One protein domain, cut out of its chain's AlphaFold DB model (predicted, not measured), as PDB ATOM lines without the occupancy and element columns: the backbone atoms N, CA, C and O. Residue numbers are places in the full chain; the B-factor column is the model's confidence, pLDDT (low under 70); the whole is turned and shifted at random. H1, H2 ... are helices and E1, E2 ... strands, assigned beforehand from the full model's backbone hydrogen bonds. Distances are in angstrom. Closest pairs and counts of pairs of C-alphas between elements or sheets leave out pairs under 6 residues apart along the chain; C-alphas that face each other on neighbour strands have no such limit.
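AT A GLANCE: This is residues 36 to 127 of the 518 residues of an uncharacterized protein of Candidatus Uhrbacteria bacterium (UniProt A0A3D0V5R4). Two small structured ends make an elongated, flat domain: at one end a twisted sheet of three strands, E2, E1 and E3, with the short helix H1 over one face, and at the other end the small hairpin of E4 and E5 with the short helix H2 beside it. Between the two ends run long stretches with no named element, residues 76 to 91 and 103 to 117. The printed part has 92 residues, with two named helices and five named strands in the order E1, E2, H1, E3, H2, E4, E5; both sheets, E2 - E1 - E3 and E4 - E5, are antiparallel. The class is mixed, helices and strands, though under half of the residues are in named elements. The whole is only just loose, close to compact, with a radius of gyration of the C-alphas of 15.2 A and spans of 50 by 28 by 14 A.

HOW THE PARTS SIT: Start at E1, residues 37 to 43, the inner strand of its sheet. It forms a hairpin with E2, residues 46 to 53, where N 48 and O 41 are 3.0 A apart, within hydrogen-bond range. E3, residues 71 to 75, is the other antiparallel neighbour of E1, with N 38 and O 75 at 2.8 A. This sheet is only just strongly twisted, its C-alphas up to 4.2 A off the best plane. H1, residues 56 to 62, is on the sheet at a height of 7.7 A, slantwise to the strands at 46 degrees to E1 on the local plane; its closest C-alpha pair with E1 is Cys 39 and Cys 59, 5.4 A. E2, H1 and E3 form a split strand-helix-strand unit, two strands running the same way with E1 between them, and its crossover is right-handed. Farther on, E4, residues 100 to 102, and E5, residues 118 to 120, are a hairpin, with N 101 and O 119 at 2.7 A. Look next at H2, residues 92 to 97: its closest C-alpha pair with E4 is Glu 92 and Leu 102, 5.6 A. H1 and H2 are apart. In H1 and H2 every O i to N i+4 pair is within hydrogen-bond range.

IN THESE COORDINATES: Find C-alpha 37 at (207.228, 126.949, 209.668); from there E1 runs 18.8 A to C-alpha 43. E2 spans 19.8 A, E3 10.8 A and H1 10.0 A. Find C-alpha 92 at (193.447, 154.503, 207.919), where H2 begins its 8.8 A. E4 spans 6.6 A, and E5 runs 6.9 A to C-alpha 120 at (203.019, 162.066, 206.987).

THE WHOLE: The C-alphas of Thr 54 and Pro 125, the two farthest apart, are 50.5 A from each other. The printed part has no cut. The links from E3 to H2, 16 residues, and from E4 to E5, 15 residues, are long. The mean pLDDT of the printed part is 78.5, and residues 50 to 54, 64 to 69 and 125 to 127 are under 70.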
ATOM      1  N   SER A  36     208.351 122.931 211.992       72.25
ATOM      2  CA  SER A  36     207.426 123.323 210.933       72.25
ATOM      3  C   SER A  36     207.240 124.840 210.951       72.25
ATOM      4  O   SER A  36     206.875 125.379 211.989       72.25
ATOM      5  N   CYS A  37     207.429 125.511 209.816       78.25
ATOM      6  CA  CYS A  37     207.228 126.949 209.668       78.25
ATOM      7  C   CYS A  37     206.058 127.272 208.733       78.25
ATOM      8  O   CYS A  37     205.679 126.488 207.857       78.25
ATOM      9  N   THR A  38     205.480 128.456 208.901       83.75
ATOM     10  CA  THR A  38     204.473 129.013 207.994       83.75
ATOM     11  C   THR A  38     205.159 129.869 206.930       83.75
ATOM     12  O   THR A  38     205.952 130.759 207.238       83.75
ATOM     13  N   CYS A  39     204.917 129.575 205.650       84.31
ATOM     14  CA  CYS A  39     205.559 130.301 204.554       84.31
ATOM     15  C   CYS A  39     204.766 131.560 204.189       84.31
ATOM     16  O   CYS A  39     203.599 131.453 203.804       84.31
ATOM     17  N   PHE A  40     205.418 132.721 204.190       86.06
ATOM     18  CA  PHE A  40     204.876 133.960 203.631       86.06
ATOM     19  C   PHE A  40     205.628 134.331 202.352       86.06
ATOM     20  O   PHE A  40     206.850 134.504 202.353       86.06
ATOM     21  N   CYS A  41     204.894 134.469 201.250       84.50
ATOM     22  CA  CYS A  41     205.443 134.863 199.955       84.50
ATOM     23  C   CYS A  41     204.973 136.276 199.598       84.50
ATOM     24  O   CYS A  41     203.788 136.592 199.729       84.50
ATOM     25  N   ALA A  42     205.887 137.107 199.098       84.00
ATOM     26  CA  ALA A  42     205.546 138.397 198.517       84.00
ATOM     27  C   ALA A  42     204.712 138.196 197.242       84.00
ATOM     28  O   ALA A  42     205.066 137.393 196.382       84.00
ATOM     29  N   THR A  43     203.617 138.934 197.083       78.56
ATOM     30  CA  THR A  43     202.848 138.970 195.830       78.56
ATOM     31  C   THR A  43     202.521 140.410 195.447       78.56
ATOM     32  O   THR A  43     202.732 141.338 196.227       78.56
ATOM     33  N   THR A  44     201.961 140.622 194.253       76.00
ATOM     34  CA  THR A  44     201.466 141.946 193.827       76.00
ATOM     35  C   THR A  44     200.300 142.455 194.677       76.00
ATOM     36  O   THR A  44     200.000 143.641 194.636       76.00
ATOM     37  N   ASN A  45     199.642 141.566 195.428       77.50
ATOM     38  CA  ASN A  45     198.523 141.881 196.314       77.50
ATOM     39  C   ASN A  45     198.938 141.839 197.799       77.50
ATOM     40  O   ASN A  45     198.073 141.749 198.666       77.50
ATOM     41  N   GLY A  46     200.244 141.909 198.086       79.25
ATOM     42  CA  GLY A  46     200.807 141.836 199.437       79.25
ATOM     43  C   GLY A  46     201.319 140.444 199.805       79.25
ATOM     44  O   GLY A  46     201.323 139.521 198.983       79.25
ATOM     45  N   ALA A  47     201.784 140.297 201.039       83.12
ATOM     46  CA  ALA A  47     202.235 139.033 201.595       83.12
ATOM     47  C   ALA A  47     201.052 138.062 201.734       83.12
ATOM     48  O   ALA A  47     200.023 138.396 202.323       83.12
ATOM     49  N   GLN A  48     201.199 136.856 201.184       81.06
ATOM     50  CA  GLN A  48     200.206 135.784 201.285       81.06
ATOM     51  C   GLN A  48     200.816 134.543 201.937       81.06
ATOM     52  O   GLN A  48     201.960 134.173 201.655       81.06
ATOM     53  N   THR A  49     200.034 133.887 202.795       78.06
ATOM     54  CA  THR A  49     200.401 132.617 203.433       78.06
ATOM     55  C   THR A  49     200.266 131.470 202.440       78.06
ATOM     56  O   THR A  49     199.179 131.237 201.905       78.06
ATOM     57  N   LEU A  50     201.338 130.711 202.226       67.88
ATOM     58  CA  LEU A  50     201.365 129.599 201.281       67.88
ATOM     59  C   LEU A  50     201.645 128.271 201.995       67.88
ATOM     60  O   LEU A  50     202.684 127.654 201.796       67.88
ATOM     61  N   SER A  51     200.684 127.798 202.795       63.06
ATOM     62  CA  SER A  51     200.735 126.531 203.555       63.06
ATOM     63  C   SER A  51     201.919 126.387 204.534       63.06
ATOM     64  O   SER A  51     202.932 127.078 204.452       63.06
ATOM     65  N   SER A  52     201.795 125.467 205.488       64.56
ATOM     66  CA  SER A  52     202.899 125.105 206.383       64.56
ATOM     67  C   SER A  52     203.946 124.266 205.631       64.56
ATOM     68  O   SER A  52     203.598 123.370 204.855       64.56
ATOM     69  N   ALA A  53     205.233 124.539 205.847       66.25
ATOM     70  CA  ALA A  53     206.357 123.761 205.324       66.25
ATOM     71  C   ALA A  53     207.296 123.333 206.456       66.25
ATOM     72  O   ALA A  53     207.312 123.930 207.525       66.25
ATOM     73  N   THR A  54     208.092 122.289 206.238       62.06
ATOM     74  CA  THR A  54     209.026 121.783 207.259       62.06
ATOM     75  C   THR A  54     210.393 122.463 207.234       62.06
ATOM     76  O   THR A  54     211.201 122.214 208.122       62.06
ATOM     77  N   ASN A  55     210.690 123.286 206.221       73.88
ATOM     78  CA  ASN A  55     211.957 124.011 206.128       73.88
ATOM     79  C   ASN A  55     211.853 125.234 205.196       73.88
ATOM     80  O   ASN A  55     211.083 125.229 204.232       73.88
ATOM     81  N   ALA A  56     212.711 126.234 205.413       74.06
ATOM     82  CA  ALA A  56     212.810 127.442 204.598       74.06
ATOM     83  C   ALA A  56     213.042 127.128 203.109       74.06
ATOM     84  O   ALA A  56     212.406 127.715 202.241       74.06
ATOM     85  N   GLN A  57     213.874 126.139 202.774       75.50
ATOM     86  CA  GLN A  57     214.104 125.770 201.368       75.50
ATOM     87  C   GLN A  57     212.815 125.342 200.647       75.50
ATOM     88  O   GLN A  57     212.589 125.747 199.509       75.50
ATOM     89  N   GLN A  58     211.922 124.618 201.328       76.81
ATOM     90  CA  GLN A  58     210.631 124.232 200.752       76.81
ATOM     91  C   GLN A  58     209.697 125.433 200.570       76.81
ATOM     92  O   GLN A  58     208.954 125.487 199.593       76.81
ATOM     93  N   CYS A  59     209.733 126.409 201.480       77.81
ATOM     94  CA  CYS A  59     209.000 127.661 201.299       77.81
ATOM     95  C   CYS A  59     209.503 128.431 200.065       77.81
ATOM     96  O   CYS A  59     208.690 128.960 199.313       77.81
ATOM     97  N   MET A  60     210.821 128.466 199.819       75.50
ATOM     98  CA  MET A  60     211.389 129.158 198.651       75.50
ATOM     99  C   MET A  60     210.931 128.528 197.335       75.50
ATOM    100  O   MET A  60     210.609 129.251 196.400       75.50
ATOM    101  N   GLU A  61     210.886 127.196 197.271       76.25
ATOM    102  CA  GLU A  61     210.454 126.455 196.078       76.25
ATOM    103  C   GLU A  61     208.950 126.586 195.811       76.25
ATOM    104  O   GLU A  61     208.521 126.567 194.659       76.25
ATOM    105  N   LYS A  62     208.142 126.722 196.869       75.38
ATOM    106  CA  LYS A  62     206.689 126.878 196.755       75.38
ATOM    107  C   LYS A  62     206.257 128.306 196.415       75.38
ATOM    108  O   LYS A  62     205.157 128.478 195.890       75.38
ATOM    109  N   CYS A  63     207.073 129.324 196.698       76.81
ATOM    110  CA  CYS A  63     206.724 130.700 196.352       76.81
ATOM    111  C   CYS A  63     206.728 130.905 194.822       76.81
ATOM    112  O   CYS A  63     207.697 130.545 194.152       76.81
ATOM    113  N   PRO A  64     205.670 131.505 194.241       66.38
ATOM    114  CA  PRO A  64     205.573 131.686 192.797       66.38
ATOM    115  C   PRO A  64     206.626 132.680 192.277       66.38
ATOM    116  O   PRO A  64     206.491 133.896 192.414       66.38
ATOM    117  N   THR A  65     207.650 132.162 191.595       58.06
ATOM    118  CA  THR A  65     208.736 132.938 190.968       58.06
ATOM    119  C   THR A  65     208.292 133.800 189.781       58.06
ATOM    120  O   THR A  65     209.016 134.702 189.370       58.06
ATOM    121  N   GLU A  66     207.107 133.560 189.216       50.19
ATOM    122  CA  GLU A  66     206.678 134.170 187.946       50.19
ATOM    123  C   GLU A  66     206.170 135.622 188.060       50.19
ATOM    124  O   GLU A  66     205.960 136.276 187.040       50.19
ATOM    125  N   LYS A  67     205.988 136.168 189.273       47.88
ATOM    126  CA  LYS A  67     205.461 137.537 189.483       47.88
ATOM    127  C   LYS A  67     206.186 138.327 190.574       47.88
ATOM    128  O   LYS A  67     205.545 138.984 191.389       47.88
ATOM    129  N   ASN A  68     207.520 138.271 190.597       51.97
ATOM    130  CA  ASN A  68     208.334 138.931 191.631       51.97
ATOM    131  C   ASN A  68     208.112 138.357 193.048       51.97
ATOM    132  O   ASN A  68     208.447 139.003 194.041       51.97
ATOM    133  N   GLY A  69     207.545 137.149 193.140       58.59
ATOM    134  CA  GLY A  69     207.256 136.498 194.406       58.59
ATOM    135  C   GLY A  69     208.509 135.899 195.010       58.59
ATOM    136  O   GLY A  69     208.942 134.810 194.645       58.59
ATOM    137  N   GLN A  70     209.117 136.651 195.917       73.88
ATOM    138  CA  GLN A  70     210.198 136.173 196.763       73.88
ATOM    139  C   GLN A  70     209.597 135.680 198.080       73.88
ATOM    140  O   GLN A  70     208.604 136.227 198.565       73.88
ATOM    141  N   MET A  71     210.182 134.630 198.651       78.44
ATOM    142  CA  MET A  71     209.890 134.279 200.036       78.44
ATOM    143  C   MET A  71     210.240 135.484 200.916       78.44
ATOM    144  O   MET A  71     211.356 135.996 200.835       78.44
ATOM    145  N   LEU A  72     209.279 135.920 201.728       80.44
ATOM    146  CA  LEU A  72     209.473 136.997 202.686       80.44
ATOM    147  C   LEU A  72     210.041 136.429 203.991       80.44
ATOM    148  O   LEU A  72     211.115 136.828 204.428       80.44
ATOM    149  N   VAL A  73     209.339 135.446 204.566       84.75
ATOM    150  CA  VAL A  73     209.722 134.782 205.815       84.75
ATOM    151  C   VAL A  73     209.128 133.367 205.884       84.75
ATOM    152  O   VAL A  73     208.070 133.087 205.315       84.75
ATOM    153  N   CYS A  74     209.838 132.462 206.553       84.06
ATOM    154  CA  CYS A  74     209.363 131.147 206.989       84.06
ATOM    155  C   CYS A  74     209.254 131.253 208.507       84.06
ATOM    156  O   CYS A  74     210.257 131.121 209.195       84.06
ATOM    157  N   ALA A  75     208.061 131.603 208.986       82.12
ATOM    158  CA  ALA A  75     207.842 131.981 210.372       82.12
ATOM    159  C   ALA A  75     207.630 130.737 211.242       82.12
ATOM    160  O   ALA A  75     206.696 129.961 210.993       82.12
ATOM    161  N   SER A  76     208.493 130.535 212.240       79.00
ATOM    162  CA  SER A  76     208.344 129.464 213.242       79.00
ATOM    163  C   SER A  76     207.332 129.813 214.333       79.00
ATOM    164  O   SER A  76     206.785 128.920 214.978       79.00
ATOM    165  N   GLY A  77     207.050 131.104 214.502       73.00
ATOM    166  CA  GLY A  77     206.106 131.627 215.474       73.00
ATOM    167  C   GLY A  77     205.409 132.893 214.973       73.00
ATOM    168  O   GLY A  77     205.808 133.472 213.958       73.00
ATOM    169  N   PRO A  78     204.346 133.324 215.664       73.19
ATOM    170  CA  PRO A  78     203.582 134.515 215.301       73.19
ATOM    171  C   PRO A  78     204.368 135.827 215.471       73.19
ATOM    172  O   PRO A  78     203.996 136.856 214.918       73.19
ATOM    173  N   ASP A  79     205.480 135.806 216.206       70.19
ATOM    174  CA  ASP A  79     206.421 136.916 216.361       70.19
ATOM    175  C   ASP A  79     207.159 137.290 215.071       70.19
ATOM    176  O   ASP A  79     207.516 138.453 214.880       70.19
ATOM    177  N   GLU A  80     207.309 136.334 214.159       75.81
ATOM    178  CA  GLU A  80     207.959 136.524 212.862       75.81
ATOM    179  C   GLU A  80     206.957 136.841 211.741       75.81
ATOM    180  O   GLU A  80     207.326 136.901 210.565       75.81
ATOM    181  N   TYR A  81     205.672 137.022 212.069       81.50
ATOM    182  CA  TYR A  81     204.647 137.264 211.062       81.50
ATOM    183  C   TYR A  81     204.770 138.668 210.456       81.50
ATOM    184  O   TYR A  81     205.006 139.640 211.179       81.50
ATOM    185  N   PRO A  82     204.503 138.830 209.145       81.00
ATOM    186  CA  PRO A  82     204.500 140.145 208.499       81.00
ATOM    187  C   PRO A  82     203.446 141.117 209.053       81.00
ATOM    188  O   PRO A  82     203.556 142.319 208.836       81.00
ATOM    189  N   SER A  83     202.434 140.626 209.786       76.88
ATOM    190  CA  SER A  83     201.491 141.464 210.549       76.88
ATOM    191  C   SER A  83     202.177 142.299 211.631       76.88
ATOM    192  O   SER A  83     201.612 143.298 212.069       76.88
ATOM    193  N   ARG A  84     203.380 141.904 212.064       76.50
ATOM    194  CA  ARG A  84     204.162 142.596 213.089       76.50
ATOM    195  C   ARG A  84     205.206 143.556 212.537       76.50
ATOM    196  O   ARG A  84     205.941 144.151 213.323       76.50
ATOM    197  N   ASP A  85     205.289 143.709 211.218       83.88
ATOM    198  CA  ASP A  85     206.179 144.693 210.614       83.88
ATOM    199  C   ASP A  85     205.696 146.107 210.998       83.88
ATOM    200  O   ASP A  85     204.596 146.503 210.600       83.88
ATOM    201  N   PRO A  86     206.490 146.894 211.754       84.38
ATOM    202  CA  PRO A  86     206.050 148.191 212.260       84.38
ATOM    203  C   PRO A  86     205.879 149.244 211.151       84.38
ATOM    204  O   PRO A  86     205.463 150.367 211.423       84.38
ATOM    205  N   TRP A  87     206.198 148.907 209.900       87.44
ATOM    206  CA  TRP A  87     205.986 149.763 208.737       87.44
ATOM    207  C   TRP A  87     204.581 149.584 208.138       87.44
ATOM    208  O   TRP A  87     204.132 150.436 207.372       87.44
ATOM    209  N   CYS A  88     203.880 148.494 208.459       88.19
ATOM    210  CA  CYS A  88     202.611 148.122 207.839       88.19
ATOM    211  C   CYS A  88     201.411 148.544 208.698       88.19
ATOM    212  O   CYS A  88     201.226 148.063 209.809       88.19
ATOM    213  N   PHE A  89     200.543 149.396 208.150       87.94
ATOM    214  CA  PHE A  89     199.350 149.892 208.837       87.94
ATOM    215  C   PHE A  89     198.097 149.186 208.323       87.94
ATOM    216  O   PHE A  89     197.789 149.246 207.132       87.94
ATOM    217  N   ALA A  90     197.352 148.552 209.232       82.56
ATOM    218  CA  ALA A  90     196.160 147.768 208.900       82.56
ATOM    219  C   ALA A  90     194.918 148.614 208.561       82.56
ATOM    220  O   ALA A  90     193.979 148.114 207.944       82.56
ATOM    221  N   SER A  91     194.864 149.883 208.986       80.44
ATOM    222  CA  SER A  91     193.727 150.766 208.699       80.44
ATOM    223  C   SER A  91     194.111 152.245 208.663       80.44
ATOM    224  O   SER A  91     195.114 152.664 209.245       80.44
ATOM    225  N   GLU A  92     193.270 153.050 208.012       81.88
ATOM    226  CA  GLU A  92     193.447 154.503 207.919       81.88
ATOM    227  C   GLU A  92     193.340 155.191 209.288       81.88
ATOM    228  O   GLU A  92     194.122 156.091 209.574       81.88
ATOM    229  N   ASN A  93     192.464 154.708 210.177       81.81
ATOM    230  CA  ASN A  93     192.303 155.255 211.530       81.81
ATOM    231  C   ASN A  93     193.596 155.159 212.354       81.81
ATOM    232  O   ASN A  93     193.932 156.080 213.096       81.81
ATOM    233  N   ILE A  94     194.335 154.051 212.213       80.88
ATOM    234  CA  ILE A  94     195.618 153.866 212.905       80.88
ATOM    235  C   ILE A  94     196.648 154.845 212.340       80.88
ATOM    236  O   ILE A  94     197.374 155.465 213.102       80.88
ATOM    237  N   CYS A  95     196.681 155.036 211.020       86.25
ATOM    238  CA  CYS A  95     197.595 155.977 210.371       86.25
ATOM    239  C   CYS A  95     197.299 157.446 210.750       86.25
ATOM    240  O   CYS A  95     198.225 158.204 211.042       86.25
ATOM    241  N   GLN A  96     196.021 157.826 210.859       84.62
ATOM    242  CA  GLN A  96     195.601 159.167 211.289       84.62
ATOM    243  C   GLN A  96     196.019 159.501 212.731       84.62
ATOM    244  O   GLN A  96     196.293 160.663 213.019       84.62
ATOM    245  N   LYS A  97     196.141 158.506 213.628       81.69
ATOM    246  CA  LYS A  97     196.685 158.711 214.989       81.69
ATOM    247  C   LYS A  97     198.112 159.276 214.968       81.69
ATOM    248  O   LYS A  97     198.493 159.988 215.889       81.69
ATOM    249  N   TYR A  98     198.882 158.967 213.927       79.69
ATOM    250  CA  TYR A  98     200.253 159.444 213.738       79.69
ATOM    251  C   TYR A  98     200.335 160.654 212.795       79.69
ATOM    252  O   TYR A  98     201.390 160.889 212.209       79.69
ATOM    253  N   ASP A  99     199.233 161.393 212.605       84.25
ATOM    254  CA  ASP A  99     199.148 162.520 211.663       84.25
ATOM    255  C   ASP A  99     199.530 162.132 210.220       84.25
ATOM    256  O   ASP A  99     200.085 162.920 209.447       84.25
ATOM    257  N   GLY A 100     199.258 160.876 209.863       85.94
ATOM    258  CA  GLY A 100     199.594 160.306 208.574       85.94
ATOM    259  C   GLY A 100     198.384 160.009 207.697       85.94
ATOM    260  O   GLY A 100     197.249 159.873 208.154       85.94
ATOM    261  N   LYS A 101     198.667 159.838 206.408       88.88
ATOM    262  CA  LYS A 101     197.748 159.394 205.369       88.88
ATOM    263  C   LYS A 101     198.198 158.053 204.797       88.88
ATOM    264  O   LYS A 101     199.366 157.868 204.444       88.88
ATOM    265  N   LEU A 102     197.250 157.128 204.688       89.44
ATOM    266  CA  LEU A 102     197.489 155.780 204.189       89.44
ATOM    267  C   LEU A 102     197.628 155.788 202.658       89.44
ATOM    268  O   LEU A 102     196.766 156.322 201.957       89.44
ATOM    269  N   ASP A 103     198.691 155.182 202.128       87.38
ATOM    270  CA  ASP A 103     198.890 155.047 200.682       87.38
ATOM    271  C   ASP A 103     198.224 153.775 200.146       87.38
ATOM    272  O   ASP A 103     198.831 152.710 200.060       87.38
ATOM    273  N   THR A 104     196.955 153.892 199.763       85.50
ATOM    274  CA  THR A 104     196.179 152.789 199.175       85.50
ATOM    275  C   THR A 104     196.462 152.567 197.687       85.50
ATOM    276  O   THR A 104     195.941 151.618 197.099       85.50
ATOM    277  N   ALA A 105     197.279 153.419 197.051       84.75
ATOM    278  CA  ALA A 105     197.583 153.309 195.624       84.75
ATOM    279  C   ALA A 105     198.589 152.187 195.323       84.75
ATOM    280  O   ALA A 105     198.624 151.676 194.200       84.75
ATOM    281  N   TYR A 106     199.393 151.794 196.313       84.25
ATOM    282  CA  TYR A 106     200.421 150.771 196.178       84.25
ATOM    283  C   TYR A 106     200.382 149.786 197.350       84.25
ATOM    284  O   TYR A 106     200.666 150.148 198.486       84.25
ATOM    285  N   GLN A 107     200.080 148.517 197.063       84.56
ATOM    286  CA  GLN A 107     200.131 147.436 198.048       84.56
ATOM    287  C   GLN A 107     201.586 146.957 198.222       84.56
ATOM    288  O   GLN A 107     202.150 146.393 197.274       84.56
ATOM    289  N   PRO A 108     202.206 147.132 199.405       84.94
ATOM    290  CA  PRO A 108     203.583 146.714 199.620       84.94
ATOM    291  C   PRO A 108     203.686 145.183 199.657       84.94
ATOM    292  O   PRO A 108     202.887 144.546 200.349       84.94
ATOM    293  N   PRO A 109     204.666 144.565 198.972       83.44
ATOM    294  CA  PRO A 109     204.853 143.112 198.978       83.44
ATOM    295  C   PRO A 109     205.223 142.531 200.353       83.44
ATOM    296  O   PRO A 109     205.009 141.341 200.576       83.44
ATOM    297  N   GLN A 110     205.785 143.344 201.252       84.19
ATOM    298  CA  GLN A 110     206.126 142.958 202.624       84.19
ATOM    299  C   GLN A 110     204.941 143.020 203.592       84.19
ATOM    300  O   GLN A 110     204.947 142.324 204.599       84.19
ATOM    301  N   CYS A 111     203.918 143.818 203.285       87.06
ATOM    302  CA  CYS A 111     202.749 143.959 204.140       87.06
ATOM    303  C   CYS A 111     201.692 142.926 203.764       87.06
ATOM    304  O   CYS A 111     201.537 142.588 202.588       87.06
ATOM    305  N   LEU A 112     200.925 142.452 204.747       85.50
ATOM    306  CA  LEU A 112     199.746 141.630 204.479       85.50
ATOM    307  C   LEU A 112     198.755 142.369 203.574       85.50
ATOM    308  O   LEU A 112     198.696 143.600 203.550       85.50
ATOM    309  N   GLN A 113     197.955 141.599 202.839       84.56
ATOM    310  CA  GLN A 113     196.912 142.144 201.977       84.56
ATOM    311  C   GLN A 113     195.986 143.090 202.763       84.56
ATOM    312  O   GLN A 113     195.410 142.700 203.776       84.56
ATOM    313  N   GLY A 114     195.832 144.328 202.283       83.38
ATOM    314  CA  GLY A 114     195.014 145.353 202.943       83.38
ATOM    315  C   GLY A 114     195.751 146.185 203.996       83.38
ATOM    316  O   GLY A 114     195.167 147.131 204.513       83.38
ATOM    317  N   SER A 115     197.021 145.878 204.282       86.19
ATOM    318  CA  SER A 115     197.912 146.747 205.060       86.19
ATOM    319  C   SER A 115     198.820 147.553 204.133       86.19
ATOM    320  O   SER A 115     199.368 147.006 203.175       86.19
ATOM    321  N   PHE A 116     198.996 148.840 204.420       89.75
ATOM    322  CA  PHE A 116     199.707 149.785 203.550       89.75
ATOM    323  C   PHE A 116     200.717 150.626 204.332       89.75
ATOM    324  O   PHE A 116     200.705 150.648 205.562       89.75
ATOM    325  N   PHE A 117     201.577 151.350 203.615       90.88
ATOM    326  CA  PHE A 117     202.433 152.352 204.240       90.88
ATOM    327  C   PHE A 117     201.636 153.594 204.622       90.88
ATOM    328  O   PHE A 117     200.795 154.081 203.863       90.88
ATOM    329  N   CYS A 118     201.946 154.120 205.797       90.31
ATOM    330  CA  CYS A 118     201.452 155.398 206.272       90.31
ATOM    331  C   CYS A 118     202.515 156.463 205.992       90.31
ATOM    332  O   CYS A 118     203.676 156.267 206.335       90.31
ATOM    333  N   TYR A 119     202.150 157.581 205.372       89.44
ATOM    334  CA  TYR A 119     203.061 158.706 205.134       89.44
ATOM    335  C   TYR A 119     202.572 159.937 205.885       89.44
ATOM    336  O   TYR A 119     201.366 160.085 206.037       89.44
ATOM    337  N   PRO A 120     203.456 160.846 206.318       86.38
ATOM    338  CA  PRO A 120     203.019 162.066 206.987       86.38
ATOM    339  C   PRO A 120     202.122 162.897 206.059       86.38
ATOM    340  O   PRO A 120     202.436 163.070 204.873       86.38
ATOM    341  N   ASP A 121     200.996 163.379 206.590       83.69
ATOM    342  CA  ASP A 121     200.039 164.182 205.831       83.69
ATOM    343  C   ASP A 121     200.509 165.651 205.772       83.69
ATOM    344  O   ASP A 121     200.594 166.303 206.817       83.69
ATOM    345  N   PRO A 122     200.827 166.202 204.582       73.56
ATOM    346  CA  PRO A 122     201.227 167.605 204.447       73.56
ATOM    347  C   PRO A 122     200.101 168.600 204.767       73.56
ATOM    348  O   PRO A 122     200.386 169.785 204.943       73.56
ATOM    349  N   ASP A 123     198.846 168.143 204.809       76.50
ATOM    350  CA  ASP A 123     197.679 168.965 205.132       76.50
ATOM    351  C   ASP A 123     197.256 168.820 206.611       76.50
ATOM    352  O   ASP A 123     196.265 169.423 207.033       76.50
ATOM    353  N   SER A 124     198.001 168.048 207.421       74.06
ATOM    354  CA  SER A 124     197.727 167.904 208.856       74.06
ATOM    355  C   SER A 124     197.952 169.227 209.607       74.06
ATOM    356  O   SER A 124     198.955 169.906 209.372       74.06
ATOM    357  N   PRO A 125     197.084 169.589 210.573       68.12
ATOM    358  CA  PRO A 125     197.292 170.756 211.435       68.12
ATOM    359  C   PRO A 125     198.561 170.656 212.299       68.12
ATOM    360  O   PRO A 125     199.048 171.678 212.777       68.12
ATOM    361  N   ASN A 126     199.096 169.447 212.488       69.12
ATOM    362  CA  ASN A 126     200.325 169.190 213.236       69.12
ATOM    363  C   ASN A 126     201.579 169.199 212.346       69.12
ATOM    364  O   ASN A 126     202.690 168.997 212.845       69.12
ATOM    365  N   TRP A 127     201.431 169.446 211.036       69.94
ATOM    366  CA  TRP A 127     202.568 169.633 210.144       69.94
ATOM    367  C   TRP A 127     203.381 170.850 210.595       69.94
ATOM    368  O   TRP A 127     202.903 171.986 210.619       69.94
TER     369      TRP A 127